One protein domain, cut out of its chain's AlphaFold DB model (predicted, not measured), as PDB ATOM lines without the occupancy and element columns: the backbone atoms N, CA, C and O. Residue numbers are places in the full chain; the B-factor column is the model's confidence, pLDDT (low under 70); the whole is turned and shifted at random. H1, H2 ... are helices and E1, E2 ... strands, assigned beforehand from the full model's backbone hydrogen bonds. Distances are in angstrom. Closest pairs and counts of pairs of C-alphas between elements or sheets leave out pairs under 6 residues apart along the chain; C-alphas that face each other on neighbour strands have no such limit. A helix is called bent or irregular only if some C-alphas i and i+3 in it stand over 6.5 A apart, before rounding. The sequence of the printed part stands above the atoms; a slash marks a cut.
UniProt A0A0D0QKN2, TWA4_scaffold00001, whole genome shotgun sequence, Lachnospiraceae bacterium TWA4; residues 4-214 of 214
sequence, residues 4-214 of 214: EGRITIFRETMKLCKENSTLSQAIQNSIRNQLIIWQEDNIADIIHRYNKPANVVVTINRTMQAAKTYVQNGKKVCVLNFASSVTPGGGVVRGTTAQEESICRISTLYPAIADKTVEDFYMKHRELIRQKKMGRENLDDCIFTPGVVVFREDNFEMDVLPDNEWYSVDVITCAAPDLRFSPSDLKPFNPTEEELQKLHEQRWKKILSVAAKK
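AT A GLANCE: This is residues 4 to 214 of the 214 residues of an uncharacterized protein of Lachnospiraceae bacterium TWA4 (UniProt A0A0D0QKN2). A strongly twisted sheet of four strands lies between helices in three layers: H2, H5 and H6 cover one face, H4 lies on that face beside the strands, and residues 203 to 212 of H7 pack on the other. H3 is over E4, H1 packs on H4 with its residues 9 to 13 and meets H2 only at the corner by their link, and the loop of residues 47 to 57 sticks out. The printed part has 211 residues with seven named helices and four named strands, in the order H1 H2 E1 H3 E2 H4 H5 H6 E3 E4 H7; the class is mixed. The mixed sheet runs E1 E3 E4 E2. The whole is compact, with a radius of gyration of the C-alphas of 17.6 A and spans of 49 by 48 by 33 A.

HOW THE PARTS SIT: E3, residues 142 to 150, and E4, residues 167 to 174, form an antiparallel hairpin, with N 145 and O 171 at 2.8 A; E3 bends by 74 degrees at residue 147. Edge strand E1, residues 35 to 37, is antiparallel to E3, with N 35 and O 144 at 3.0 A. Edge strand E2, residues 78 to 82, is parallel to E4, with N 79 and O 170 at 2.9 A. H2, residues 21 to 33, is over E3 at a height over the sheet of 7.9 A and only just not over E4, on which 2 of its 13 C-alphas fall. H5, residues 109 to 113, is over E4 on the same face and touches H2, the closest C-alphas being those of Ile 31 and Ala 112, 5.4 A apart. H6, residues 116 to 130, runs along E1 on that face, at 5 degrees on the local plane. H7, residues 193 to 213, is on the opposite face, 10.5 A over the sheet. H3, residues 63 to 72, runs slantwise to E4, at 39 degrees on the local plane. H4, residues 99 to 106, is over none of the strands. H1, residues 4 to 19, touches H4, with the C-alphas of Phe 10 and Arg 105 closest at 5.0 A, and touches H2 only at the corner. Every O i to N i+4 pair is within hydrogen-bond range in H1, H2, H4, H5 and H7, but 4 of 6 in H3 and 8 of 11 in H6.

IN THESE COORDINATES: H1 begins at C-alpha 4, (37.832, -22.057, 10.342), and spans 22.4 A. H7 spans 29.9 A and ends at C-alpha 213, (4.588, -43.653, 6.695). H6 spans 20.9 A and is irregular: C-alphas 117 and 120 are 7.6 A apart. E3 spans 20.5 A and E4 21.9 A.

THE WHOLE: The C-alphas of Asn 164 and Leu 186, the two farthest apart, are 51.7 A apart. The printed part has no cut. The links E1 to H3, E2 to H4, H6 to E3, E3 to E4 and E4 to H7 are long. Residues 44 to 49 and residue 186 have pLDDT under 70.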
ATOM      1  N   GLU A   4      36.825 -20.992  10.357       97.62
ATOM      2  CA  GLU A   4      37.832 -22.057  10.342       97.62
ATOM      3  C   GLU A   4      37.510 -23.144  11.371       97.62
ATOM      4  O   GLU A   4      37.526 -24.323  11.044       97.62
ATOM      5  N   GLY A   5      37.091 -22.761  12.582       97.81
ATOM      6  CA  GLY A   5      36.659 -23.719  13.598       97.81
ATOM      7  C   GLY A   5      35.505 -24.602  13.117       97.81
ATOM      8  O   GLY A   5      35.541 -25.814  13.301       97.81
ATOM      9  N   ARG A   6      34.517 -24.033  12.410       98.06
ATOM     10  CA  ARG A   6      33.398 -24.817  11.850       98.06
ATOM     11  C   ARG A   6      33.860 -25.798  10.776       98.06
ATOM     12  O   ARG A   6      33.317 -26.897  10.687       98.06
ATOM     13  N   ILE A   7      34.844 -25.411   9.965       98.44
ATOM     14  CA  ILE A   7      35.459 -26.301   8.974       98.44
ATOM     15  C   ILE A   7      36.203 -27.437   9.687       98.44
ATOM     16  O   ILE A   7      36.055 -28.596   9.299       98.44
ATOM     17  N   THR A   8      36.948 -27.132  10.750       98.44
ATOM     18  CA  THR A   8      37.647 -28.129  11.572       98.44
ATOM     19  C   THR A   8      36.677 -29.127  12.196       98.44
ATOM     20  O   THR A   8      36.840 -30.323  11.966       98.44
ATOM     21  N   ILE A   9      35.609 -28.668  12.860       98.56
ATOM     22  CA  ILE A   9      34.572 -29.552  13.422       98.56
ATOM     23  C   ILE A   9      33.980 -30.462  12.347       98.56
ATOM     24  O   ILE A   9      33.807 -31.659  12.569       98.56
ATOM     25  N   PHE A  10      33.694 -29.928  11.160       98.69
ATOM     26  CA  PHE A  10      33.183 -30.746  10.067       98.69
ATOM     27  C   PHE A  10      34.191 -31.822   9.630       98.69
ATOM     28  O   PHE A  10      33.828 -32.991   9.507       98.69
ATOM     29  N   ARG A  11      35.471 -31.469   9.453       98.69
ATOM     30  CA  ARG A  11      36.531 -32.432   9.100       98.69
ATOM     31  C   ARG A  11      36.691 -33.520  10.163       98.69
ATOM     32  O   ARG A  11      36.788 -34.694   9.816       98.69
ATOM     33  N   GLU A  12      36.688 -33.152  11.439       98.62
ATOM     34  CA  GLU A  12      36.763 -34.105  12.549       98.62
ATOM     35  C   GLU A  12      35.539 -35.017  12.614       98.62
ATOM     36  O   GLU A  12      35.670 -36.211  12.857       98.62
ATOM     37  N   THR A  13      34.348 -34.478  12.362       98.69
ATOM     38  CA  THR A  13      33.098 -35.250  12.271       98.69
ATOM     39  C   THR A  13      33.193 -36.296  11.171       98.69
ATOM     40  O   THR A  13      32.928 -37.468  11.415       98.69
ATOM     41  N   MET A  14      33.668 -35.912   9.984       98.75
ATOM     42  CA  MET A  14      33.890 -36.852   8.883       98.75
ATOM     43  C   MET A  14      34.950 -37.906   9.212       98.75
ATOM     44  O   MET A  14      34.794 -39.070   8.837       98.75
ATOM     45  N   LYS A  15      36.011 -37.523   9.933       98.69
ATOM     46  CA  LYS A  15      37.035 -38.454  10.418       98.69
ATOM     47  C   LYS A  15      36.436 -39.481  11.385       98.69
ATOM     48  O   LYS A  15      36.599 -40.676  11.159       98.69
ATOM     49  N   LEU A  16      35.676 -39.037  12.388       98.38
ATOM     50  CA  LEU A  16      34.997 -39.912  13.353       98.38
ATOM     51  C   LEU A  16      34.002 -40.855  12.671       98.38
ATOM     52  O   LEU A  16      34.032 -42.054  12.928       98.38
ATOM     53  N   CYS A  17      33.188 -40.342  11.745       98.50
ATOM     54  CA  CYS A  17      32.269 -41.143  10.934       98.50
ATOM     55  C   CYS A  17      32.970 -42.280  10.170       98.50
ATOM     56  O   CYS A  17      32.372 -43.330   9.946       98.50
ATOM     57  N   LYS A  18      34.227 -42.073   9.755       98.00
ATOM     58  CA  LYS A  18      35.024 -43.066   9.025       98.00
ATOM     59  C   LYS A  18      35.735 -44.056   9.951       98.00
ATOM     60  O   LYS A  18      35.828 -45.232   9.611       98.00
ATOM     61  N   GLU A  19      36.283 -43.579  11.064       98.06
ATOM     62  CA  GLU A  19      37.156 -44.362  11.951       98.06
ATOM     63  C   GLU A  19      36.386 -45.141  13.026       98.06
ATOM     64  O   GLU A  19      36.824 -46.216  13.432       98.06
ATOM     65  N   ASN A  20      35.233 -44.639  13.473       98.38
ATOM     66  CA  ASN A  20      34.395 -45.326  14.447       98.38
ATOM     67  C   ASN A  20      33.471 -46.339  13.745       98.38
ATOM     68  O   ASN A  20      32.644 -45.975  12.905       98.38
ATOM     69  N   SER A  21      33.591 -47.620  14.103       98.12
ATOM     70  CA  SER A  21      32.842 -48.713  13.470       98.12
ATOM     71  C   SER A  21      31.328 -48.596  13.661       98.12
ATOM     72  O   SER A  21      30.581 -48.888  12.728       98.12
ATOM     73  N   THR A  22      30.869 -48.124  14.822       98.19
ATOM     74  CA  THR A  22      29.445 -47.910  15.115       98.19
ATOM     75  C   THR A  22      28.856 -46.822  14.220       98.19
ATOM     76  O   THR A  22      27.826 -47.049  13.583       98.19
ATOM     77  N   LEU A  23      29.525 -45.667  14.104       98.62
ATOM     78  CA  LEU A  23      29.082 -44.576  13.225       98.62
ATOM     79  C   LEU A  23      29.106 -44.994  11.752       98.62
ATOM     80  O   LEU A  23      28.138 -44.766  11.029       98.62
ATOM     81  N   SER A  24      30.176 -45.661  11.318       98.50
ATOM     82  CA  SER A  24      30.299 -46.178   9.953       98.50
ATOM     83  C   SER A  24      29.175 -47.168   9.621       98.50
ATOM     84  O   SER A  24      28.520 -47.051   8.583       98.50
ATOM     85  N   GLN A  25      28.858 -48.089  10.536       98.56
ATOM     86  CA  GLN A  25      27.751 -49.028  10.366       98.56
ATOM     87  C   GLN A  25      26.388 -48.321  10.324       98.56
ATOM     88  O   GLN A  25      25.534 -48.690   9.512       98.56
ATOM     89  N   ALA A  26      26.181 -47.297  11.158       98.50
ATOM     90  CA  ALA A  26      24.968 -46.483  11.138       98.50
ATOM     91  C   ALA A  26      24.797 -45.738   9.804       98.50
ATOM     92  O   ALA A  26      23.702 -45.738   9.239       98.50
ATOM     93  N   ILE A  27      25.882 -45.192   9.245       98.81
ATOM     94  CA  ILE A  27      25.894 -44.563   7.915       98.81
ATOM     95  C   ILE A  27      25.499 -45.574   6.839       98.81
ATOM     96  O   ILE A  27      24.605 -45.298   6.045       98.81
ATOM     97  N   GLN A  28      26.103 -46.767   6.830       98.69
ATOM     98  CA  GLN A  28      25.764 -47.805   5.849       98.69
ATOM     99  C   GLN A  28      24.303 -48.253   5.960       98.69
ATOM    100  O   GLN A  28      23.644 -48.499   4.950       98.69
ATOM    101  N   ASN A  29      23.773 -48.337   7.181       98.50
ATOM    102  CA  ASN A  29      22.365 -48.648   7.401       98.50
ATOM    103  C   ASN A  29      21.451 -47.511   6.924       98.50
ATOM    104  O   ASN A  29      20.425 -47.797   6.312       98.50
ATOM    105  N   SER A  30      21.836 -46.252   7.142       98.56
ATOM    106  CA  SER A  30      21.105 -45.083   6.636       98.56
ATOM    107  C   SER A  30      21.078 -45.090   5.106       98.56
ATOM    108  O   SER A  30      20.007 -45.061   4.515       98.56
ATOM    109  N   ILE A  31      22.239 -45.247   4.459       98.69
ATOM    110  CA  ILE A  31      22.393 -45.298   2.994       98.69
ATOM    111  C   ILE A  31      21.588 -46.448   2.378       98.69
ATOM    112  O   ILE A  31      20.930 -46.268   1.360       98.69
ATOM    113  N   ARG A  32      21.596 -47.637   2.993       98.44
ATOM    114  CA  ARG A  32      20.838 -48.789   2.479       98.44
ATOM    115  C   ARG A  32      19.327 -48.542   2.462       98.44
ATOM    116  O   ARG A  32      18.633 -49.117   1.632       98.44
ATOM    117  N   ASN A  33      18.827 -47.745   3.403       97.81
ATOM    118  CA  ASN A  33      17.395 -47.563   3.635       97.81
ATOM    119  C   ASN A  33      16.886 -46.163   3.263       97.81
ATOM    120  O   ASN A  33      15.689 -45.901   3.412       97.81
ATOM    121  N   GLN A  34      17.762 -45.261   2.813       97.62
ATOM    122  CA  GLN A  34      17.359 -43.925   2.395       97.62
ATOM    123  C   GLN A  34      16.685 -43.948   1.031       97.62
ATOM    124  O   GLN A  34      16.926 -44.828   0.205       97.62
ATOM    125  N   LEU A  35      15.811 -42.974   0.809       96.88
ATOM    126  CA  LEU A  35      14.974 -42.909  -0.379       96.88
ATOM    127  C   LEU A  35      14.874 -41.469  -0.859       96.88
ATOM    128  O   LEU A  35      14.618 -40.566  -0.059       96.88
ATOM    129  N   ILE A  36      15.002 -41.279  -2.170       98.19
ATOM    130  CA  ILE A  36      14.491 -40.073  -2.809       98.19
ATOM    131  C   ILE A  36      12.981 -40.237  -2.965       98.19
ATOM    132  O   ILE A  36      12.493 -41.304  -3.332       98.19
ATOM    133  N   ILE A  37      12.259 -39.172  -2.654       96.94
ATOM    134  CA  ILE A  37      10.816 -39.076  -2.762       96.94
ATOM    135  C   ILE A  37      10.539 -37.878  -3.655       96.94
ATOM    136  O   ILE A  37      10.673 -36.729  -3.233       96.94
ATOM    137  N   TRP A  38      10.186 -38.145  -4.901       97.12
ATOM    138  CA  TRP A  38       9.914 -37.120  -5.894       97.12
ATOM    139  C   TRP A  38       8.550 -36.482  -5.650       97.12
ATOM    140  O   TRP A  38       7.646 -37.107  -5.086       97.12
ATOM    141  N   GLN A  39       8.360 -35.237  -6.079       93.44
ATOM    142  CA  GLN A  39       7.097 -34.515  -5.967       93.44
ATOM    143  C   GLN A  39       5.955 -35.308  -6.621       93.44
ATOM    144  O   GLN A  39       4.865 -35.373  -6.052       93.44
ATOM    145  N   GLU A  40       6.243 -36.006  -7.727       93.12
ATOM    146  CA  GLU A  40       5.295 -36.837  -8.473       93.12
ATOM    147  C   GLU A  40       4.917 -38.141  -7.746       93.12
ATOM    148  O   GLU A  40       3.893 -38.746  -8.070       93.12
ATOM    149  N   ASP A  41       5.698 -38.576  -6.750       92.12
ATOM    150  CA  ASP A  41       5.434 -39.829  -6.041       92.12
ATOM    151  C   ASP A  41       4.135 -39.739  -5.236       92.12
ATOM    152  O   ASP A  41       3.981 -38.911  -4.332       92.12
ATOM    153  N   ASN A  42       3.194 -40.643  -5.502       81.44
ATOM    154  CA  ASN A  42       1.950 -40.680  -4.748       81.44
ATOM    155  C   ASN A  42       2.179 -41.304  -3.365       81.44
ATOM    156  O   ASN A  42       2.181 -42.526  -3.181       81.44
ATOM    157  N   ILE A  43       2.345 -40.452  -2.358       80.44
ATOM    158  CA  ILE A  43       2.309 -40.882  -0.970       80.44
ATOM    159  C   ILE A  43       0.837 -40.949  -0.579       80.44
ATOM    160  O   ILE A  43       0.312 -39.971  -0.071       80.44
ATOM    161  N   ALA A  44       0.201 -42.109  -0.814       68.69
ATOM    162  CA  ALA A  44      -1.200 -42.365  -0.452       68.69
ATOM    163  C   ALA A  44      -1.601 -41.649   0.844       68.69
ATOM    164  O   ALA A  44      -0.905 -41.811   1.856       68.69
ATOM    165  N   ASP A  45      -2.686 -40.882   0.772       64.31
ATOM    166  CA  ASP A  45      -3.157 -40.049   1.867       64.31
ATOM    167  C   ASP A  45      -3.343 -40.879   3.133       64.31
ATOM    168  O   ASP A  45      -3.984 -41.934   3.139       64.31
ATOM    169  N   ILE A  46      -2.791 -40.390   4.239       62.38
ATOM    170  CA  ILE A  46      -3.106 -40.949   5.548       62.38
ATOM    171  C   ILE A  46      -4.445 -40.344   5.957       62.38
ATOM    172  O   ILE A  46      -4.522 -39.272   6.549       62.38
ATOM    173  N   ILE A  47      -5.521 -41.046   5.600       57.44
ATOM    174  CA  ILE A  47      -6.908 -40.646   5.886       57.44
ATOM    175  C   ILE A  47      -7.219 -40.769   7.393       57.44
ATOM    176  O   ILE A  47      -8.203 -40.219   7.891       57.44
ATOM    177  N   HIS A  48      -6.364 -41.451   8.162       62.16
ATOM    178  CA  HIS A  48      -6.538 -41.586   9.603       62.16
ATOM    179  C   HIS A  48      -6.159 -40.306  10.344       62.16
ATOM    180  O   HIS A  48      -5.028 -40.104  10.785       62.16
ATOM    181  N   ARG A  49      -7.169 -39.459  10.549       63.75
ATOM    182  CA  ARG A  49      -7.134 -38.415  11.570       63.75
ATOM    183  C   ARG A  49      -7.014 -39.095  12.934       63.75
ATOM    184  O   ARG A  49      -7.892 -39.863  13.321       63.75
ATOM    185  N   TYR A  50      -5.924 -38.839  13.652       71.12
ATOM    186  CA  TYR A  50      -5.785 -39.309  15.028       71.12
ATOM    187  C   TYR A  50      -6.934 -38.761  15.888       71.12
ATOM    188  O   TYR A  50      -7.309 -37.596  15.765       71.12
ATOM    189  N   ASN A  51      -7.473 -39.593  16.787       77.06
ATOM    190  CA  ASN A  51      -8.587 -39.214  17.671       77.06
ATOM    191  C   ASN A  51      -8.233 -38.068  18.632       77.06
ATOM    192  O   ASN A  51      -9.119 -37.380  19.132       77.06
ATOM    193  N   LYS A  52      -6.941 -37.884  18.921       84.88
ATOM    194  CA  LYS A  52      -6.430 -36.776  19.727       84.88
ATOM    195  C   LYS A  52      -5.726 -35.776  18.808       84.88
ATOM    196  O   LYS A  52      -4.967 -36.218  17.941       84.88
ATOM    197  N   PRO A  53      -5.937 -34.462  18.998       85.44
ATOM    198  CA  PRO A  53      -5.200 -33.452  18.250       85.44
ATOM    199  C   PRO A  53      -3.696 -33.591  18.507       85.44
ATOM    200  O   PRO A  53      -3.274 -34.006  19.590       85.44
ATOM    201  N   ALA A  54      -2.891 -33.242  17.504       88.12
ATOM    202  CA  ALA A  54      -1.445 -33.185  17.660       88.12
ATOM    203  C   ALA A  54      -1.083 -32.141  18.728       88.12
ATOM    204  O   ALA A  54      -1.606 -31.027  18.715       88.12
ATOM    205  N   ASN A  55      -0.182 -32.498  19.642       92.19
ATOM    206  CA  ASN A  55       0.376 -31.534  20.580       92.19
ATOM    207  C   ASN A  55       1.430 -30.691  19.854       92.19
ATOM    208  O   ASN A  55       2.445 -31.230  19.415       92.19
ATOM    209  N   VAL A  56       1.185 -29.388  19.728       95.19
ATOM    210  CA  VAL A  56       2.094 -28.453  19.058       95.19
ATOM    211  C   VAL A  56       2.810 -27.631  20.117       95.19
ATOM    212  O   VAL A  56       2.175 -26.942  20.911       95.19
ATOM    213  N   VAL A  57       4.140 -27.709  20.128       96.75
ATOM    214  CA  VAL A  57       4.987 -27.017  21.102       96.75
ATOM    215  C   VAL A  57       6.025 -26.186  20.361       96.75
ATOM    216  O   VAL A  57       6.740 -26.703  19.505       96.75
ATOM    217  N   VAL A  58       6.114 -24.901  20.706       97.50
ATOM    218  CA  VAL A  58       7.116 -23.971  20.174       97.50
ATOM    219  C   VAL A  58       8.172 -23.738  21.247       97.50
ATOM    220  O   VAL A  58       7.839 -23.440  22.392       97.50
ATOM    221  N   THR A  59       9.445 -23.890  20.887       96.88
ATOM    222  CA  THR A  59      10.575 -23.730  21.814       96.88
ATOM    223  C   THR A  59      11.700 -22.944  21.154       96.88
ATOM    224  O   THR A  59      11.745 -22.834  19.931       96.88
ATOM    225  N   ILE A  60      12.631 -22.444  21.967       97.00
ATOM    226  CA  ILE A  60      13.879 -21.823  21.498       97.00
ATOM    227  C   ILE A  60      14.993 -22.847  21.226       97.00
ATOM    228  O   ILE A  60      16.095 -22.462  20.839       97.00
ATOM    229  N   ASN A  61      14.731 -24.136  21.468       97.44
ATOM    230  CA  ASN A  61      15.727 -25.184  21.306       97.44
ATOM    231  C   ASN A  61      16.092 -25.342  19.834       97.44
ATOM    232  O   ASN A  61      15.255 -25.215  18.936       97.44
ATOM    233  N   ARG A  62      17.349 -25.698  19.592       97.69
ATOM    234  CA  ARG A  62      17.797 -26.136  18.274       97.69
ATOM    235  C   ARG A  62      17.195 -27.497  17.922       97.69
ATOM    236  O   ARG A  62      16.692 -28.215  18.791       97.69
ATOM    237  N   THR A  63      17.242 -27.850  16.637       98.19
ATOM    238  CA  THR A  63      16.573 -29.041  16.095       98.19
ATOM    239  C   THR A  63      16.925 -30.311  16.868       98.19
ATOM    240  O   THR A  63      16.024 -31.049  17.273       98.19
ATOM    241  N   MET A  64      18.215 -30.566  17.101       98.25
ATOM    242  CA  MET A  64      18.655 -31.808  17.731       98.25
ATOM    243  C   MET A  64      18.554 -31.738  19.258       98.25
ATOM    244  O   MET A  64      18.255 -32.750  19.885       98.25
ATOM    245  N   GLN A  65      18.637 -30.544  19.860       97.75
ATOM    246  CA  GLN A  65      18.281 -30.350  21.276       97.75
ATOM    247  C   GLN A  65      16.824 -30.747  21.556       97.75
ATOM    248  O   GLN A  65      16.550 -31.494  22.494       97.75
ATOM    249  N   ALA A  66      15.884 -30.283  20.725       98.12
ATOM    250  CA  ALA A  66      14.479 -30.665  20.839       98.12
ATOM    251  C   ALA A  66      14.290 -32.171  20.597       98.12
ATOM    252  O   ALA A  66      13.595 -32.837  21.366       98.12
ATOM    253  N   ALA A  67      14.942 -32.725  19.569       98.31
ATOM    254  CA  ALA A  67      14.860 -34.147  19.247       98.31
ATOM    255  C   ALA A  67      15.366 -35.044  20.390       98.31
ATOM    256  O   ALA A  67      14.672 -35.996  20.754       98.31
ATOM    257  N   LYS A  68      16.518 -34.714  20.999       98.00
ATOM    258  CA  LYS A  68      17.136 -35.466  22.108       98.00
ATOM    259  C   LYS A  68      16.139 -35.700  23.240       98.00
ATOM    260  O   LYS A  68      15.984 -36.836  23.683       98.00
ATOM    261  N   THR A  69      15.384 -34.672  23.641       96.75
ATOM    262  CA  THR A  69      14.357 -34.790  24.690       96.75
ATOM    263  C   THR A  69      13.277 -35.815  24.341       96.75
ATOM    264  O   THR A  69      12.878 -36.605  25.196       96.75
ATOM    265  N   TYR A  70      12.786 -35.845  23.101       97.62
ATOM    266  CA  TYR A  70      11.766 -36.819  22.700       97.62
ATOM    267  C   TYR A  70      12.335 -38.236  22.566       97.62
ATOM    268  O   TYR A  70      11.681 -39.185  23.006       97.62
ATOM    269  N   VAL A  71      13.554 -38.387  22.035       98.00
ATOM    270  CA  VAL A  71      14.224 -39.695  21.937       98.00
ATOM    271  C   VAL A  71      14.472 -40.290  23.326       98.00
ATOM    272  O   VAL A  71      14.143 -41.450  23.558       98.00
ATOM    273  N   GLN A  72      14.953 -39.490  24.282       96.31
ATOM    274  CA  GLN A  72      15.159 -39.921  25.672       96.31
ATOM    275  C   GLN A  72      13.858 -40.351  26.368       96.31
ATOM    276  O   GLN A  72      13.877 -41.211  27.241       96.31
ATOM    277  N   ASN A  73      12.714 -39.813  25.935       96.94
ATOM    278  CA  ASN A  73      11.384 -40.233  26.381       96.94
ATOM    279  C   ASN A  73      10.816 -41.426  25.579       96.94
ATOM    280  O   ASN A  73       9.603 -41.659  25.574       96.94
ATOM    281  N   GLY A  74      11.673 -42.164  24.866       97.00
ATOM    282  CA  GLY A  74      11.317 -43.378  24.133       97.00
ATOM    283  C   GLY A  74      10.472 -43.138  22.881       97.00
ATOM    284  O   GLY A  74       9.760 -44.040  22.441       97.00
ATOM    285  N   LYS A  75      10.484 -41.924  22.315       96.44
ATOM    286  CA  LYS A  75       9.766 -41.624  21.067       96.44
ATOM    287  C   LYS A  75      10.642 -41.918  19.854       96.44
ATOM    288  O   LYS A  75      11.833 -41.624  19.855       96.44
ATOM    289  N   LYS A  76      10.018 -42.407  18.780       95.94
ATOM    290  CA  LYS A  76      10.599 -42.343  17.438       95.94
ATOM    291  C   LYS A  76      10.491 -40.902  16.942       95.94
ATOM    292  O   LYS A  76       9.402 -40.330  16.975       95.94
ATOM    293  N   VAL A  77      11.610 -40.318  16.525       98.19
ATOM    294  CA  VAL A  77      11.693 -38.900  16.157       98.19
ATOM    295  C   VAL A  77      12.145 -38.768  14.713       98.19
ATOM    296  O   VAL A  77      13.144 -39.365  14.318       98.19
ATOM    297  N   CYS A  78      11.421 -37.951  13.952       98.38
ATOM    298  CA  CYS A  78      11.821 -37.499  12.630       98.38
ATOM    299  C   CYS A  78      12.001 -35.976  12.658       98.38
ATOM    300  O   CYS A  78      11.148 -35.265  13.193       98.38
ATOM    301  N   VAL A  79      13.109 -35.482  12.107       98.69
ATOM    302  CA  VAL A  79      13.422 -34.051  12.022       98.69
ATOM    303  C   VAL A  79      13.468 -33.585  10.570       98.69
ATOM    304  O   VAL A  79      13.818 -34.343   9.666       98.69
ATOM    305  N   LEU A  80      13.139 -32.314  10.342       98.75
ATOM    306  CA  LEU A  80      13.256 -31.674   9.035       98.75
ATOM    307  C   LEU A  80      14.616 -30.968   8.917       98.75
ATOM    308  O   LEU A  80      14.921 -30.078   9.713       98.75
ATOM    309  N   ASN A  81      15.403 -31.343   7.914       98.75
ATOM    310  CA  ASN A  81      16.598 -30.631   7.467       98.75
ATOM    311  C   ASN A  81      16.203 -29.557   6.435       98.75
ATOM    312  O   ASN A  81      15.606 -29.878   5.403       98.75
ATOM    313  N   PHE A  82      16.535 -28.294   6.718       97.69
ATOM    314  CA  PHE A  82      16.271 -27.130   5.862       97.69
ATOM    315  C   PHE A  82      17.302 -27.069   4.739       97.69
ATOM    316  O   PHE A  82      18.278 -26.321   4.798       97.69
ATOM    317  N   ALA A  83      17.080 -27.916   3.743       96.12
ATOM    318  CA  ALA A  83      18.110 -28.329   2.814       96.12
ATOM    319  C   ALA A  83      18.404 -27.311   1.709       96.12
ATOM    320  O   ALA A  83      17.524 -26.586   1.236       96.12
ATOM    321  N   SER A  84      19.627 -27.361   1.193       95.69
ATOM    322  CA  SER A  84      19.923 -26.942  -0.171       95.69
ATOM    323  C   SER A  84      19.334 -27.929  -1.185       95.69
ATOM    324  O   SER A  84      19.514 -29.139  -1.071       95.69
ATOM    325  N   SER A  85      18.712 -27.415  -2.248       94.12
ATOM    326  CA  SER A  85      18.250 -28.230  -3.382       94.12
ATOM    327  C   SER A  85      19.389 -28.749  -4.272       94.12
ATOM    328  O   SER A  85      19.193 -29.649  -5.078       94.12
ATOM    329  N   VAL A  86      20.609 -28.210  -4.156       96.00
ATOM    330  CA  VAL A  86      21.677 -28.453  -5.153       96.00
ATOM    331  C   VAL A  86      23.003 -28.925  -4.579       96.00
ATOM    332  O   VAL A  86      23.861 -29.379  -5.342       96.00
ATOM    333  N   THR A  87      23.224 -28.792  -3.274       97.19
ATOM    334  CA  THR A  87      24.487 -29.165  -2.628       97.19
ATOM    335  C   THR A  87      24.201 -29.919  -1.333       97.19
ATOM    336  O   THR A  87      23.620 -29.319  -0.434       97.19
ATOM    337  N   PRO A  88      24.619 -31.189  -1.193       97.94
ATOM    338  CA  PRO A  88      24.409 -31.929   0.046       97.94
ATOM    339  C   PRO A  88      25.095 -31.226   1.215       97.94
ATOM    340  O   PRO A  88      26.282 -30.897   1.146       97.94
ATOM    341  N   GLY A  89      24.342 -30.962   2.284       97.75
ATOM    342  CA  GLY A  89      24.851 -30.231   3.442       97.75
ATOM    343  C   GLY A  89      25.138 -28.753   3.167       97.75
ATOM    344  O   GLY A  89      25.888 -28.133   3.920       97.75
ATOM    345  N   GLY A  90      24.618 -28.192   2.071       96.94
ATOM    346  CA  GLY A  90      24.724 -26.776   1.736       96.94
ATOM    347  C   GLY A  90      26.161 -26.246   1.756       96.94
ATOM    348  O   GLY A  90      27.021 -26.626   0.958       96.94
ATOM    349  N   GLY A  91      26.433 -25.306   2.659       97.50
ATOM    350  CA  GLY A  91      27.743 -24.690   2.837       97.50
ATOM    351  C   GLY A  91      28.632 -25.349   3.893       97.50
ATOM    352  O   GLY A  91      29.591 -24.708   4.331       97.50
ATOM    353  N   VAL A  92      28.349 -26.579   4.340       98.25
ATOM    354  CA  VAL A  92      29.008 -27.169   5.524       98.25
ATOM    355  C   VAL A  92      30.528 -27.238   5.380       98.25
ATOM    356  O   VAL A  92      31.248 -26.822   6.288       98.25
ATOM    357  N   VAL A  93      31.011 -27.627   4.195       97.62
ATOM    358  CA  VAL A  93      32.441 -27.719   3.848       97.62
ATOM    359  C   VAL A  93      33.137 -26.353   3.916       97.62
ATOM    360  O   VAL A  93      34.332 -26.272   4.184       97.62
ATOM    361  N   ARG A  94      32.385 -25.266   3.702       97.69
ATOM    362  CA  ARG A  94      32.868 -23.876   3.741       97.69
ATOM    363  C   ARG A  94      32.727 -23.234   5.122       97.69
ATOM    364  O   ARG A  94      33.042 -22.057   5.278       97.69
ATOM    365  N   GLY A  95      32.233 -23.967   6.121       96.69
ATOM    366  CA  GLY A  95      31.980 -23.414   7.448       96.69
ATOM    367  C   GLY A  95      30.839 -22.392   7.457       96.69
ATOM    368  O   GLY A  95      30.860 -21.465   8.270       96.69
ATOM    369  N   THR A  96      29.850 -22.523   6.568       97.00
ATOM    370  CA  THR A  96      28.618 -21.718   6.627       97.00
ATOM    371  C   THR A  96      27.826 -22.059   7.885       97.00
ATOM    372  O   THR A  96      27.917 -23.175   8.400       97.00
ATOM    373  N   THR A  97      27.074 -21.089   8.404       95.44
ATOM    374  CA  THR A  97      26.187 -21.278   9.556       95.44
ATOM    375  C   THR A  97      24.739 -21.252   9.088       95.44
ATOM    376  O   THR A  97      24.227 -20.187   8.761       95.44
ATOM    377  N   ALA A  98      24.091 -22.410   9.081       95.81
ATOM    378  CA  ALA A  98      22.641 -22.549   9.059       95.81
ATOM    379  C   ALA A  98      22.257 -23.880   9.734       95.81
ATOM    380  O   ALA A  98      23.103 -24.553  10.341       95.81
ATOM    381  N   GLN A  99      20.971 -24.221   9.693       97.88
ATOM    382  CA  GLN A  99      20.436 -25.416  10.343       97.88
ATOM    383  C   GLN A  99      20.993 -26.699   9.706       97.88
ATOM    384  O   GLN A  99      21.546 -27.528  10.430       97.88
ATOM    385  N   GLU A 100      20.960 -26.808   8.373       98.44
ATOM    386  CA  GLU A 100      21.506 -27.951   7.631       98.44
ATOM    387  C   GLU A 100      22.983 -28.198   7.957       98.44
ATOM    388  O   GLU A 100      23.368 -29.308   8.331       98.44
ATOM    389  N   GLU A 101      23.822 -27.160   7.880       98.38
ATOM    390  CA  GLU A 101      25.249 -27.307   8.148       98.38
ATOM    391  C   GLU A 101      25.530 -27.682   9.604       98.38
ATOM    392  O   GLU A 101      26.529 -28.343   9.886       98.38
ATOM    393  N   SER A 102      24.679 -27.247  10.537       98.19
ATOM    394  CA  SER A 102      24.804 -27.614  11.950       98.19
ATOM    395  C   SER A 102      24.472 -29.087  12.152       98.19
ATOM    396  O   SER A 102      25.291 -29.797  12.723       98.19
ATOM    397  N   ILE A 103      23.360 -29.578  11.588       98.69
ATOM    398  CA  ILE A 103      22.999 -31.003  11.627       98.69
ATOM    399  C   ILE A 103      24.106 -31.861  10.996       98.69
ATOM    400  O   ILE A 103      24.529 -32.860  11.581       98.69
ATOM    401  N   CYS A 104      24.629 -31.449   9.841       98.75
ATOM    402  CA  CYS A 104      25.720 -32.139   9.150       98.75
ATOM    403  C   CYS A 104      27.027 -32.187   9.956       98.75
ATOM    404  O   CYS A 104      27.820 -33.106   9.770       98.75
ATOM    405  N   ARG A 105      27.270 -31.208  10.837       98.69
ATOM    406  CA  ARG A 105      28.458 -31.160  11.701       98.69
ATOM    407  C   ARG A 105      28.348 -32.004  12.960       98.69
ATOM    408  O   ARG A 105      29.379 -32.262  13.559       98.69
ATOM    409  N   ILE A 106      27.151 -32.407  13.375       98.69
ATOM    410  CA  ILE A 106      26.957 -33.101  14.660       98.69
ATOM    411  C   ILE A 106      26.442 -34.534  14.528       98.69
ATOM    412  O   ILE A 106      26.222 -35.214  15.531       98.69
ATOM    413  N   SER A 107      26.221 -34.993  13.295       98.88
ATOM    414  CA  SER A 107      25.564 -36.265  13.017       98.88
ATOM    415  C   SER A 107      26.155 -36.990  11.814       98.88
ATOM    416  O   SER A 107      26.992 -36.467  11.078       98.88
ATOM    417  N   THR A 108      25.661 -38.202  11.577       98.88
ATOM    418  CA  THR A 108      25.975 -39.008  10.396       98.88
ATOM    419  C   THR A 108      25.213 -38.587   9.133       98.88
ATOM    420  O   THR A 108      25.298 -39.291   8.126       98.88
ATOM    421  N   LEU A 109      24.473 -37.465   9.143       98.88
ATOM    422  CA  LEU A 109      23.626 -37.059   8.016       98.88
ATOM    423  C   LEU A 109      24.434 -36.789   6.743       98.88
ATOM    424  O   LEU A 109      24.086 -37.315   5.690       98.88
ATOM    425  N   TYR A 110      25.502 -35.985   6.826       98.81
ATOM    426  CA  TYR A 110      26.250 -35.551   5.638       98.81
ATOM    427  C   TYR A 110      26.774 -36.726   4.796       98.81
ATOM    428  O   TYR A 110      26.496 -36.736   3.599       98.81
ATOM    429  N   PRO A 111      27.467 -37.736   5.371       98.50
ATOM    430  CA  PRO A 111      27.873 -38.917   4.613       98.50
ATOM    431  C   PRO A 111      26.722 -39.618   3.882       98.50
ATOM    432  O   PRO A 111      26.939 -40.120   2.786       98.50
ATOM    433  N   ALA A 112      25.519 -39.654   4.466       98.56
ATOM    434  CA  ALA A 112      24.362 -40.305   3.859       98.56
ATOM    435  C   ALA A 112      23.782 -39.481   2.699       98.56
ATOM    436  O   ALA A 112      23.595 -40.009   1.605       98.56
ATOM    437  N   ILE A 113      23.566 -38.176   2.896       98.38
ATOM    438  CA  ILE A 113      22.993 -37.312   1.849       98.38
ATOM    439  C   ILE A 113      23.995 -36.929   0.753       98.38
ATOM    440  O   ILE A 113      23.584 -36.433  -0.288       98.38
ATOM    441  N   ALA A 114      25.296 -37.137   0.978       98.38
ATOM    442  CA  ALA A 114      26.346 -36.984  -0.027       98.38
ATOM    443  C   ALA A 114      26.682 -38.301  -0.757       98.38
ATOM    444  O   ALA A 114      27.569 -38.308  -1.611       98.38
ATOM    445  N   ASP A 115      26.016 -39.409  -0.418       98.44
ATOM    446  CA  ASP A 115      26.226 -40.702  -1.066       98.44
ATOM    447  C   ASP A 115      25.557 -40.773  -2.450       98.44
ATOM    448  O   ASP A 115      24.511 -40.170  -2.705       98.44
ATOM    449  N   LYS A 116      26.140 -41.589  -3.334       97.44
ATOM    450  CA  LYS A 116      25.661 -41.823  -4.704       97.44
ATOM    451  C   LYS A 116      24.204 -42.292  -4.790       97.44
ATOM    452  O   LYS A 116      23.542 -42.034  -5.785       97.44
ATOM    453  N   THR A 117      23.692 -42.979  -3.768       97.38
ATOM    454  CA  THR A 117      22.308 -43.492  -3.743       97.38
ATOM    455  C   THR A 117      21.249 -42.392  -3.779       97.38
ATOM    456  O   THR A 117      20.112 -42.671  -4.150       97.38
ATOM    457  N   VAL A 118      21.608 -41.153  -3.422       97.88
ATOM    458  CA  VAL A 118      20.714 -39.989  -3.495       97.88
ATOM    459  C   VAL A 118      21.263 -38.865  -4.380       97.88
ATOM    460  O   VAL A 118      20.708 -37.768  -4.406       97.88
ATOM    461  N   GLU A 119      22.334 -39.116  -5.138       97.50
ATOM    462  CA  GLU A 119      22.966 -38.110  -6.003       97.50
ATOM    463  C   GLU A 119      22.007 -37.583  -7.085       97.50
ATOM    464  O   GLU A 119      22.021 -36.384  -7.395       97.50
ATOM    465  N   ASP A 120      21.113 -38.446  -7.578       98.00
ATOM    466  CA  ASP A 120      20.086 -38.112  -8.568       98.00
ATOM    467  C   ASP A 120      19.196 -36.941  -8.130       98.00
ATOM    468  O   ASP A 120      18.798 -36.134  -8.972       98.00
ATOM    469  N   PHE A 121      18.928 -36.790  -6.824       98.31
ATOM    470  CA  PHE A 121      18.171 -35.658  -6.277       98.31
ATOM    471  C   PHE A 121      18.828 -34.330  -6.669       98.31
ATOM    472  O   PHE A 121      18.228 -33.489  -7.343       98.31
ATOM    473  N   TYR A 122      20.108 -34.173  -6.326       98.19
ATOM    474  CA  TYR A 122      20.834 -32.935  -6.585       98.19
ATOM    475  C   TYR A 122      21.161 -32.763  -8.072       98.19
ATOM    476  O   TYR A 122      21.180 -31.635  -8.569       98.19
ATOM    477  N   MET A 123      21.425 -33.854  -8.802       98.12
ATOM    478  CA  MET A 123      21.662 -33.802 -10.249       98.12
ATOM    479  C   MET A 123      20.427 -33.313 -11.008       98.12
ATOM    480  O   MET A 123      20.555 -32.389 -11.816       98.12
ATOM    481  N   LYS A 124      19.239 -33.862 -10.713       97.75
ATOM    482  CA  LYS A 124      17.962 -33.418 -11.297       97.75
ATOM    483  C   LYS A 124      17.750 -31.928 -11.046       97.75
ATOM    484  O   LYS A 124      17.468 -31.185 -11.982       97.75
ATOM    485  N   HIS A 125      17.931 -31.468  -9.808       97.06
ATOM    486  CA  HIS A 125      17.702 -30.067  -9.434       97.06
ATOM    487  C   HIS A 125      18.673 -29.113 -10.135       97.06
ATOM    488  O   HIS A 125      18.243 -28.109 -10.707       97.06
ATOM    489  N   ARG A 126      19.971 -29.448 -10.177       96.94
ATOM    490  CA  ARG A 126      20.973 -28.670 -10.931       96.94
ATOM    491  C   ARG A 126      20.627 -28.587 -12.418       96.94
ATOM    492  O   ARG A 126      20.737 -27.512 -13.009       96.94
ATOM    493  N   GLU A 127      20.186 -29.692 -13.014       97.31
ATOM    494  CA  GLU A 127      19.804 -29.733 -14.425       97.31
ATOM    495  C   GLU A 127      18.538 -28.915 -14.708       97.31
ATOM    496  O   GLU A 127      18.504 -28.149 -15.670       97.31
ATOM    497  N   LEU A 128      17.517 -29.000 -13.854       95.50
ATOM    498  CA  LEU A 128      16.294 -28.213 -14.006       95.50
ATOM    499  C   LEU A 128      16.552 -26.710 -13.858       95.50
ATOM    500  O   LEU A 128      16.001 -25.932 -14.638       95.50
ATOM    501  N   ILE A 129      17.428 -26.292 -12.939       92.75
ATOM    502  CA  ILE A 129      17.874 -24.893 -12.845       92.75
ATOM    503  C   ILE A 129      18.584 -24.474 -14.137       92.75
ATOM    504  O   ILE A 129      18.259 -23.433 -14.709       92.75
ATOM    505  N   ARG A 130      19.510 -25.299 -14.652       93.12
ATOM    506  CA  ARG A 130      20.227 -25.027 -15.913       93.12
ATOM    507  C   ARG A 130      19.271 -24.878 -17.098       93.12
ATOM    508  O   ARG A 130      19.457 -23.997 -17.934       93.12
ATOM    509  N   GLN A 131      18.232 -25.709 -17.147       94.06
ATOM    510  CA  GLN A 131      17.169 -25.665 -18.153       94.06
ATOM    511  C   GLN A 131      16.121 -24.569 -17.899       94.06
ATOM    512  O   GLN A 131      15.201 -24.432 -18.705       94.06
ATOM    513  N   LYS A 132      16.237 -23.793 -16.811       90.12
ATOM    514  CA  LYS A 132      15.263 -22.768 -16.392       90.12
ATOM    515  C   LYS A 132      13.854 -23.336 -16.150       90.12
ATOM    516  O   LYS A 132      12.860 -22.664 -16.401       90.12
ATOM    517  N   LYS A 133      13.779 -24.586 -15.685       91.25
ATOM    518  CA  LYS A 133      12.544 -25.324 -15.359       91.25
ATOM    519  C   LYS A 133      12.271 -25.441 -13.860       91.25
ATOM    520  O   LYS A 133      11.208 -25.913 -13.483       91.25
ATOM    521  N   MET A 134      13.226 -25.043 -13.026       91.00
ATOM    522  CA  MET A 134      13.061 -24.921 -11.580       91.00
ATOM    523  C   MET A 134      13.566 -23.545 -11.162       91.00
ATOM    524  O   MET A 134      14.713 -23.196 -11.461       91.00
ATOM    525  N   GLY A 135      12.703 -22.764 -10.520       89.81
ATOM    526  CA  GLY A 135      13.042 -21.470  -9.955       89.81
ATOM    527  C   GLY A 135      13.293 -21.527  -8.450       89.81
ATOM    528  O   GLY A 135      13.587 -22.567  -7.857       89.81
ATOM    529  N   ARG A 136      13.179 -20.354  -7.833       91.44
ATOM    530  CA  ARG A 136      13.389 -20.110  -6.401       91.44
ATOM    531  C   ARG A 136      12.355 -20.807  -5.519       91.44
ATOM    532  O   ARG A 136      12.634 -21.059  -4.355       91.44
ATOM    533  N   GLU A 137      11.191 -21.148  -6.058       92.62
ATOM    534  CA  GLU A 137      10.152 -21.922  -5.380       92.62
ATOM    535  C   GLU A 137      10.648 -23.299  -4.893       92.62
ATOM    536  O   GLU A 137      10.148 -23.807  -3.880       92.62
ATOM    537  N   ASN A 138      11.671 -23.855  -5.566       94.69
ATOM    538  CA  ASN A 138      12.135 -25.239  -5.447       94.69
ATOM    539  C   ASN A 138      11.001 -26.269  -5.658       94.69
ATOM    540  O   ASN A 138       9.817 -25.936  -5.698       94.69
ATOM    541  N   LEU A 139      11.366 -27.542  -5.815       95.12
ATOM    542  CA  LEU A 139      10.394 -28.636  -5.919       95.12
ATOM    543  C   LEU A 139      10.039 -29.204  -4.543       95.12
ATOM    544  O   LEU A 139      10.768 -29.009  -3.571       95.12
ATOM    545  N   ASP A 140       8.955 -29.977  -4.489       95.50
ATOM    546  CA  ASP A 140       8.529 -30.718  -3.288       95.50
ATOM    547  C   ASP A 140       9.224 -32.088  -3.151       95.50
ATOM    548  O   ASP A 140       8.790 -32.957  -2.390       95.50
ATOM    549  N   ASP A 141      10.307 -32.286  -3.905       97.06
ATOM    550  CA  ASP A 141      11.185 -33.442  -3.785       97.06
ATOM    551  C   ASP A 141      11.813 -33.473  -2.374       97.06
ATOM    552  O   ASP A 141      12.200 -32.442  -1.813       97.06
ATOM    553  N   CYS A 142      11.950 -34.665  -1.796       97.38
ATOM    554  CA  CYS A 142      12.547 -34.885  -0.481       97.38
ATOM    555  C   CYS A 142      13.534 -36.059  -0.518       97.38
ATOM    556  O   CYS A 142      13.381 -36.984  -1.313       97.38
ATOM    557  N   ILE A 143      14.487 -36.083   0.412       98.44
ATOM    558  CA  ILE A 143      15.240 -37.295   0.764       98.44
ATOM    559  C   ILE A 143      14.813 -37.717   2.168       98.44
ATOM    560  O   ILE A 143      14.854 -36.908   3.094       98.44
ATOM    561  N   PHE A 144      14.406 -38.973   2.335       98.56
ATOM    562  CA  PHE A 144      14.208 -39.578   3.651       98.56
ATOM    563  C   PHE A 144      15.433 -40.414   4.014       98.56
ATOM    564  O   PHE A 144      15.736 -41.383   3.319       98.56
ATOM    565  N   THR A 145      16.103 -40.067   5.110       98.75
ATOM    566  CA  THR A 145      17.296 -40.753   5.618       98.75
ATOM    567  C   THR A 145      17.009 -41.286   7.027       98.75
ATOM    568  O   THR A 145      16.965 -40.495   7.973       98.75
ATOM    569  N   PRO A 146      16.781 -42.601   7.196       98.50
ATOM    570  CA  PRO A 146      16.481 -43.173   8.505       98.50
ATOM    571  C   PRO A 146      17.737 -43.398   9.347       98.50
ATOM    572  O   PRO A 146      18.807 -43.659   8.803       98.50
ATOM    573  N   GLY A 147      17.583 -43.402  10.673       98.31
ATOM    574  CA  GLY A 147      18.626 -43.873  11.595       98.31
ATOM    575  C   GLY A 147      19.906 -43.030  11.615       98.31
ATOM    576  O   GLY A 147      20.992 -43.559  11.853       98.31
ATOM    577  N   VAL A 148      19.786 -41.724  11.373       98.81
ATOM    578  CA  VAL A 148      20.890 -40.771  11.492       98.81
ATOM    579  C   VAL A 148      21.293 -40.657  12.957       98.81
ATOM    580  O   VAL A 148      20.482 -40.286  13.802       98.81
ATOM    581  N   VAL A 149      22.558 -40.947  13.256       98.81
ATOM    582  CA  VAL A 149      23.107 -40.885  14.611       98.81
ATOM    583  C   VAL A 149      23.659 -39.490  14.873       98.81
ATOM    584  O   VAL A 149      24.510 -39.002  14.128       98.81
ATOM    585  N   VAL A 150      23.195 -38.863  15.950       98.88
ATOM    586  CA  VAL A 150      23.740 -37.620  16.500       98.88
ATOM    587  C   VAL A 150      24.724 -37.981  17.609       98.88
ATOM    588  O   VAL A 150      24.366 -38.673  18.562       98.88
ATOM    589  N   PHE A 151      25.968 -37.527  17.464       98.75
ATOM    590  CA  PHE A 151      27.086 -37.910  18.337       98.75
ATOM    591  C   PHE A 151      27.926 -36.718  18.819       98.75
ATOM    592  O   PHE A 151      28.923 -36.895  19.515       98.75
ATOM    593  N   ARG A 152      27.525 -35.495  18.467       98.50
ATOM    594  CA  ARG A 152      28.034 -34.253  19.059       98.50
ATOM    595  C   ARG A 152      26.878 -33.444  19.630       98.50
ATOM    596  O   ARG A 152      25.737 -33.592  19.192       98.50
ATOM    597  N   GLU A 153      27.171 -32.590  20.602       97.69
ATOM    598  CA  GLU A 153      26.167 -31.727  21.219       97.69
ATOM    599  C   GLU A 153      25.673 -30.651  20.234       97.69
ATOM    600  O   GLU A 153      26.453 -30.065  19.479       97.69
ATOM    601  N   ASP A 154      24.371 -30.357  20.249       97.06
ATOM    602  CA  ASP A 154      23.772 -29.336  19.380       97.06
ATOM    603  C   ASP A 154      23.858 -27.964  20.051       97.06
ATOM    604  O   ASP A 154      22.870 -27.349  20.451       97.06
ATOM    605  N   ASN A 155      25.092 -27.498  20.222       95.19
ATOM    606  CA  ASN A 155      25.418 -26.210  20.812       95.19
ATOM    607  C   ASN A 155      26.411 -25.448  19.911       95.19
ATOM    608  O   ASN A 155      26.482 -25.665  18.696       95.19
ATOM    609  N   PHE A 156      27.100 -24.453  20.461       93.12
ATOM    610  CA  PHE A 156      28.058 -23.656  19.696       93.12
ATOM    611  C   PHE A 156      29.446 -24.296  19.575       93.12
ATOM    612  O   PHE A 156      30.136 -24.001  18.601       93.12
ATOM    613  N   GLU A 157      29.828 -25.158  20.518       95.31
ATOM    614  CA  GLU A 157      31.143 -25.811  20.577       95.31
ATOM    615  C   GLU A 157      31.155 -27.160  19.840       95.31
ATOM    616  O   GLU A 157      32.162 -27.525  19.241       95.31
ATOM    617  N   MET A 158      30.005 -27.843  19.760       97.25
ATOM    618  CA  MET A 158      29.813 -29.110  19.043       97.25
ATOM    619  C   MET A 158      30.737 -30.232  19.544       97.25
ATOM    620  O   MET A 158      31.268 -31.024  18.756       97.25
ATOM    621  N   ASP A 159      30.923 -30.299  20.862       97.81
ATOM    622  CA  ASP A 159      31.729 -31.323  21.523       97.81
ATOM    623  C   ASP A 159      31.194 -32.729  21.242       97.81
ATOM    624  O   ASP A 159      29.984 -32.943  21.135       97.81
ATOM    625  N   VAL A 160      32.104 -33.697  21.123       98.44
ATOM    626  CA  VAL A 160      31.750 -35.113  20.966       98.44
ATOM    627  C   VAL A 160      31.098 -35.611  22.250       98.44
ATOM    628  O   VAL A 160      31.642 -35.441  23.340       98.44
ATOM    629  N   LEU A 161      29.931 -36.233  22.109       98.12
ATOM    630  CA  LEU A 161      29.220 -36.868  23.210       98.12
ATOM    631  C   LEU A 161      29.853 -38.230  23.532       98.12
ATOM    632  O   LEU A 161      30.335 -38.902  22.615       98.12
ATOM    633  N   PRO A 162      29.793 -38.691  24.791       97.69
ATOM    634  CA  PRO A 162      30.070 -40.084  25.128       97.69
ATOM    635  C   PRO A 162      29.189 -41.051  24.321       97.69
ATOM    636  O   PRO A 162      28.016 -40.762  24.080       97.69
ATOM    637  N   ASP A 163      29.719 -42.217  23.945       95.31
ATOM    638  CA  ASP A 163      29.024 -43.199  23.094       95.31
ATOM    639  C   ASP A 163      27.649 -43.628  23.644       95.31
ATOM    640  O   ASP A 163      26.720 -43.893  22.883       95.31
ATOM    641  N   ASN A 164      27.483 -43.660  24.970       95.94
ATOM    642  CA  ASN A 164      26.219 -43.991  25.639       95.94
ATOM    643  C   ASN A 164      25.176 -42.858  25.613       95.94
ATOM    644  O   ASN A 164      24.042 -43.070  26.042       95.94
ATOM    645  N   GLU A 165      25.548 -41.666  25.148       97.31
ATOM    646  CA  GLU A 165      24.652 -40.521  24.959       97.31
ATOM    647  C   GLU A 165      24.276 -40.288  23.495       97.31
ATOM    648  O   GLU A 165      23.461 -39.406  23.205       97.31
ATOM    649  N   TRP A 166      24.849 -41.053  22.565       98.38
ATOM    650  CA  TRP A 166      24.478 -40.976  21.160       98.38
ATOM    651  C   TRP A 166      23.027 -41.414  20.973       98.38
ATOM    652  O   TRP A 166      22.533 -42.330  21.631       98.38
ATOM    653  N   TYR A 167      22.336 -40.766  20.045       98.62
ATOM    654  CA  TYR A 167      20.932 -41.048  19.769       98.62
ATOM    655  C   TYR A 167      20.650 -40.992  18.275       98.62
ATOM    656  O   TYR A 167      21.373 -40.354  17.514       98.62
ATOM    657  N   SER A 168      19.605 -41.698  17.848       98.44
ATOM    658  CA  SER A 168      19.214 -41.776  16.440       98.44
ATOM    659  C   SER A 168      17.915 -41.030  16.180       98.44
ATOM    660  O   SER A 168      16.987 -41.080  16.989       98.44
ATOM    661  N   VAL A 169      17.845 -40.381  15.024       98.75
ATOM    662  CA  VAL A 169      16.640 -39.749  14.481       98.75
ATOM    663  C   VAL A 169      16.502 -40.106  13.007       98.75
ATOM    664  O   VAL A 169      17.490 -40.380  12.327       98.75
ATOM    665  N   ASP A 170      15.284 -40.060  12.490       98.81
ATOM    666  CA  ASP A 170      15.071 -40.034  11.048       98.81
ATOM    667  C   ASP A 170      15.145 -38.582  10.556       98.81
ATOM    668  O   ASP A 170      14.763 -37.653  11.271       98.81
ATOM    669  N   VAL A 171      15.618 -38.359   9.332       98.88
ATOM    670  CA  VAL A 171      15.739 -37.017   8.750       98.88
ATOM    671  C   VAL A 171      15.002 -36.956   7.422       98.88
ATOM    672  O   VAL A 171      15.243 -37.766   6.530       98.88
ATOM    673  N   ILE A 172      14.136 -35.955   7.267       98.75
ATOM    674  CA  ILE A 172      13.606 -35.549   5.965       98.75
ATOM    675  C   ILE A 172      14.393 -34.323   5.512       98.75
ATOM    676  O   ILE A 172      14.409 -33.308   6.197       98.75
ATOM    677  N   THR A 173      15.050 -34.414   4.365       98.69
ATOM    678  CA  THR A 173      15.789 -33.324   3.717       98.69
ATOM    679  C   THR A 173      14.919 -32.761   2.605       98.69
ATOM    680  O   THR A 173      14.613 -33.474   1.651       98.69
ATOM    681  N   CYS A 174      14.486 -31.508   2.743       98.06
ATOM    682  CA  CYS A 174      13.624 -30.841   1.770       98.06
ATOM    683  C   CYS A 174      13.970 -29.349   1.688       98.06
ATOM    684  O   CYS A 174      14.180 -28.694   2.712       98.06
ATOM    685  N   ALA A 175      14.034 -28.816   0.468       97.19
ATOM    686  CA  ALA A 175      14.382 -27.422   0.237       97.19
ATOM    687  C   ALA A 175      13.161 -26.503   0.402       97.19
ATOM    688  O   ALA A 175      12.109 -26.685  -0.216       97.19
ATOM    689  N   ALA A 176      13.310 -25.465   1.222       94.81
ATOM    690  CA  ALA A 176      12.341 -24.376   1.319       94.81
ATOM    691  C   ALA A 176      12.392 -23.486   0.059       94.81
ATOM    692  O   ALA A 176      13.406 -23.496  -0.645       94.81
ATOM    693  N   PRO A 177      11.341 -22.705  -0.251       94.44
ATOM    694  CA  PRO A 177      11.458 -21.668  -1.270       94.44
ATOM    695  C   PRO A 177      12.534 -20.644  -0.865       94.44
ATOM    696  O   PRO A 177      12.621 -20.234   0.292       94.44
ATOM    697  N   ASP A 178      13.364 -20.223  -1.816       92.31
ATOM    698  CA  ASP A 178      14.413 -19.228  -1.609       92.31
ATOM    699  C   ASP A 178      13.884 -17.819  -1.903       92.31
ATOM    700  O   ASP A 178      13.838 -17.378  -3.047       92.31
ATOM    701  N   LEU A 179      13.503 -17.091  -0.855       91.56
ATOM    702  CA  LEU A 179      12.971 -15.726  -0.966       91.56
ATOM    703  C   LEU A 179      14.057 -14.652  -1.136       91.56
ATOM    704  O   LEU A 179      13.752 -13.461  -1.193       91.56
ATOM    705  N   ARG A 180      15.341 -15.031  -1.180       87.75
ATOM    706  CA  ARG A 180      16.421 -14.059  -1.366       87.75
ATOM    707  C   ARG A 180      16.429 -13.571  -2.803       87.75
ATOM    708  O   ARG A 180      16.457 -14.371  -3.741       87.75
ATOM    709  N   PHE A 181      16.523 -12.255  -2.951       79.25
ATOM    710  CA  PHE A 181      16.752 -11.621  -4.238       79.25
ATOM    711  C   PHE A 181      18.088 -12.072  -4.839       79.25
ATOM    712  O   PHE A 181      19.116 -12.047  -4.157       79.25
ATOM    713  N   SER A 182      18.090 -12.408  -6.128       76.31
ATOM    714  CA  SER A 182      19.321 -12.512  -6.900       76.31
ATOM    715  C   SER A 182      19.229 -11.743  -8.214       76.31
ATOM    716  O   SER A 182      18.298 -11.968  -8.987       76.31
ATOM    717  N   PRO A 183      20.235 -10.908  -8.534       71.00
ATOM    718  CA  PRO A 183      20.314 -10.214  -9.819       71.00
ATOM    719  C   PRO A 183      20.366 -11.156 -11.032       71.00
ATOM    720  O   PRO A 183      20.099 -10.734 -12.151       71.00
ATOM    721  N   SER A 184      20.747 -12.421 -10.822       70.44
ATOM    722  CA  SER A 184      20.810 -13.451 -11.864       70.44
ATOM    723  C   SER A 184      19.449 -14.049 -12.226       70.44
ATOM    724  O   SER A 184      19.363 -14.826 -13.177       70.44
ATOM    725  N   ASP A 185      18.410 -13.771 -11.438       70.06
ATOM    726  CA  ASP A 185      17.097 -14.360 -11.655       70.06
ATOM    727  C   ASP A 185      16.417 -13.670 -12.842       70.06
ATOM    728  O   ASP A 185      16.270 -12.451 -12.885       70.06
ATOM    729  N   LEU A 186      15.967 -14.464 -13.818       66.50
ATOM    730  CA  LEU A 186      15.276 -13.952 -15.012       66.50
ATOM    731  C   LEU A 186      13.951 -13.264 -14.676       66.50
ATOM    732  O   LEU A 186      13.487 -12.406 -15.424       66.50
ATOM    733  N   LYS A 187      13.335 -13.666 -13.564       72.62
ATOM    734  CA  LYS A 187      12.147 -13.052 -12.987       72.62
ATOM    735  C   LYS A 187      12.319 -13.038 -11.467       72.62
ATOM    736  O   LYS A 187      12.670 -14.080 -10.913       72.62
ATOM    737  N   PRO A 188      12.043 -11.911 -10.789       78.75
ATOM    738  CA  PRO A 188      12.013 -11.881  -9.335       78.75
ATOM    739  C   PRO A 188      10.988 -12.890  -8.810       78.75
ATOM    740  O   PRO A 188       9.821 -12.856  -9.210       78.75
ATOM    741  N   PHE A 189      11.415 -13.776  -7.915       88.44
ATOM    742  CA  PHE A 189      10.494 -14.603  -7.150       88.44
ATOM    743  C   PHE A 189      10.014 -13.804  -5.941       88.44
ATOM    744  O   PHE A 189      10.718 -13.679  -4.944       88.44
ATOM    745  N   ASN A 190       8.833 -13.207  -6.077       90.25
ATOM    746  CA  ASN A 190       8.207 -12.384  -5.048       90.25
ATOM    747  C   ASN A 190       6.745 -12.822  -4.871       90.25
ATOM    748  O   ASN A 190       5.848 -12.119  -5.344       90.25
ATOM    749  N   PRO A 191       6.510 -14.023  -4.308       93.00
ATOM    750  CA  PRO A 191       5.162 -14.529  -4.107       93.00
ATOM    751  C   PRO A 191       4.407 -13.653  -3.105       93.00
ATOM    752  O   PRO A 191       4.981 -13.120  -2.155       93.00
ATOM    753  N   THR A 192       3.101 -13.540  -3.300       95.69
ATOM    754  CA  THR A 192       2.180 -13.051  -2.270       95.69
ATOM    755  C   THR A 192       2.172 -13.996  -1.064       95.69
ATOM    756  O   THR A 192       2.549 -15.166  -1.168       95.69
ATOM    757  N   GLU A 193       1.694 -13.516   0.086       96.25
ATOM    758  CA  GLU A 193       1.518 -14.366   1.273       96.25
ATOM    759  C   GLU A 193       0.624 -15.580   0.981       96.25
ATOM    760  O   GLU A 193       0.922 -16.682   1.433       96.25
ATOM    761  N   GLU A 194      -0.422 -15.410   0.164       97.44
ATOM    762  CA  GLU A 194      -1.330 -16.495  -0.220       97.44
ATOM    763  C   GLU A 194      -0.639 -17.547  -1.104       97.44
ATOM    764  O   GLU A 194      -0.810 -18.751  -0.895       97.44
ATOM    765  N   GLU A 195       0.164 -17.123  -2.084       96.19
ATOM    766  CA  GLU A 195       0.951 -18.038  -2.923       96.19
ATOM    767  C   GLU A 195       1.986 -18.802  -2.094       96.19
ATOM    768  O   GLU A 195       2.138 -20.016  -2.250       96.19
ATOM    769  N   LEU A 196       2.661 -18.108  -1.173       96.12
ATOM    770  CA  LEU A 196       3.652 -18.708  -0.291       96.12
ATOM    771  C   LEU A 196       3.008 -19.686   0.702       96.12
ATOM    772  O   LEU A 196       3.547 -20.772   0.925       96.12
ATOM    773  N   GLN A 197       1.837 -19.349   1.250       96.94
ATOM    774  CA  GLN A 197       1.057 -20.248   2.097       96.94
ATOM    775  C   GLN A 197       0.671 -21.517   1.333       96.94
ATOM    776  O   GLN A 197       0.931 -22.613   1.825       96.94
ATOM    777  N   LYS A 198       0.105 -21.397   0.123       96.50
ATOM    778  CA  LYS A 198      -0.281 -22.558  -0.701       96.50
ATOM    779  C   LYS A 198       0.910 -23.463  -1.008       96.50
ATOM    780  O   LYS A 198       0.802 -24.681  -0.861       96.50
ATOM    781  N   LEU A 199       2.050 -22.872  -1.374       95.50
ATOM    782  CA  LEU A 199       3.300 -23.596  -1.609       95.50
ATOM    783  C   LEU A 199       3.734 -24.360  -0.352       95.50
ATOM    784  O   LEU A 199       4.005 -25.560  -0.414       95.50
ATOM    785  N   HIS A 200       3.757 -23.697   0.807       95.75
ATOM    786  CA  HIS A 200       4.129 -24.347   2.059       95.75
ATOM    787  C   HIS A 200       3.141 -25.433   2.478       95.75
ATOM    788  O   HIS A 200       3.585 -26.487   2.917       95.75
ATOM    789  N   GLU A 201       1.832 -25.229   2.337       94.75
ATOM    790  CA  GLU A 201       0.828 -26.249   2.653       94.75
ATOM    791  C   GLU A 201       0.999 -27.501   1.791       94.75
ATOM    792  O   GLU A 201       0.930 -28.617   2.309       94.75
ATOM    793  N   GLN A 202       1.250 -27.335   0.489       92.25
ATOM    794  CA  GLN A 202       1.525 -28.448  -0.417       92.25
ATOM    795  C   GLN A 202       2.782 -29.219   0.013       92.25
ATOM    796  O   GLN A 202       2.733 -30.437   0.209       92.25
ATOM    797  N   ARG A 203       3.886 -28.505   0.251       95.12
ATOM    798  CA  ARG A 203       5.156 -29.107   0.672       95.12
ATOM    799  C   ARG A 203       5.058 -29.786   2.037       95.12
ATOM    800  O   ARG A 203       5.521 -30.911   2.207       95.12
ATOM    801  N   TRP A 204       4.404 -29.150   3.006       94.25
ATOM    802  CA  TRP A 204       4.211 -29.716   4.341       94.25
ATOM    803  C   TRP A 204       3.315 -30.948   4.329       94.25
ATOM    804  O   TRP A 204       3.614 -31.895   5.055       94.25
ATOM    805  N   LYS A 205       2.275 -30.999   3.485       91.56
ATOM    806  CA  LYS A 205       1.492 -32.231   3.288       91.56
ATOM    807  C   LYS A 205       2.396 -33.381   2.857       91.56
ATOM    808  O   LYS A 205       2.317 -34.456   3.444       91.56
ATOM    809  N   LYS A 206       3.302 -33.151   1.901       91.88
ATOM    810  CA  LYS A 206       4.278 -34.161   1.471       91.88
ATOM    811  C   LYS A 206       5.196 -34.582   2.623       91.88
ATOM    812  O   LYS A 206       5.246 -35.767   2.937       91.88
ATOM    813  N   ILE A 207       5.858 -33.629   3.283       95.12
ATOM    814  CA  ILE A 207       6.799 -33.885   4.390       95.12
ATOM    815  C   ILE A 207       6.129 -34.692   5.512       95.12
ATOM    816  O   ILE A 207       6.671 -35.703   5.960       95.12
ATOM    817  N   LEU A 208       4.931 -34.292   5.947       93.06
ATOM    818  CA  LEU A 208       4.202 -34.983   7.013       93.06
ATOM    819  C   LEU A 208       3.731 -36.376   6.580       93.06
ATOM    820  O   LEU A 208       3.807 -37.314   7.373       93.06
ATOM    821  N   SER A 209       3.305 -36.542   5.325       91.06
ATOM    822  CA  SER A 209       2.940 -37.853   4.777       91.06
ATOM    823  C   SER A 209       4.138 -38.801   4.679       91.06
ATOM    824  O   SER A 209       3.980 -39.996   4.929       91.06
ATOM    825  N   VAL A 210       5.341 -38.298   4.370       92.81
ATOM    826  CA  VAL A 210       6.583 -39.088   4.456       92.81
ATOM    827  C   VAL A 210       6.818 -39.530   5.897       92.81
ATOM    828  O   VAL A 210       6.945 -40.727   6.150       92.81
ATOM    829  N   ALA A 211       6.831 -38.578   6.837       93.25
ATOM    830  CA  ALA A 211       7.131 -38.840   8.244       93.25
ATOM    831  C   ALA A 211       6.173 -39.863   8.866       93.25
ATOM    832  O   ALA A 211       6.587 -40.717   9.639       93.25
ATOM    833  N   ALA A 212       4.890 -39.801   8.521       89.25
ATOM    834  CA  ALA A 212       3.884 -40.681   9.097       89.25
ATOM    835  C   ALA A 212       3.857 -42.095   8.481       89.25
ATOM    836  O   ALA A 212       3.288 -43.001   9.087       89.25
ATOM    837  N   LYS A 213       4.468 -42.315   7.307       86.50
ATOM    838  CA  LYS A 213       4.588 -43.653   6.695       86.50
ATOM    839  C   LYS A 213       5.863 -44.405   7.052       86.50
ATOM    840  O   LYS A 213       5.930 -45.603   6.777       86.50
ATOM    841  N   LYS A 214       6.887 -43.711   7.540       84.12
ATOM    842  CA  LYS A 214       8.225 -44.273   7.725       84.12
ATOM    843  C   LYS A 214       8.523 -44.601   9.174       84.12
ATOM    844  O   LYS A 214       9.144 -45.663   9.386       84.12
TER     845      LYS A 214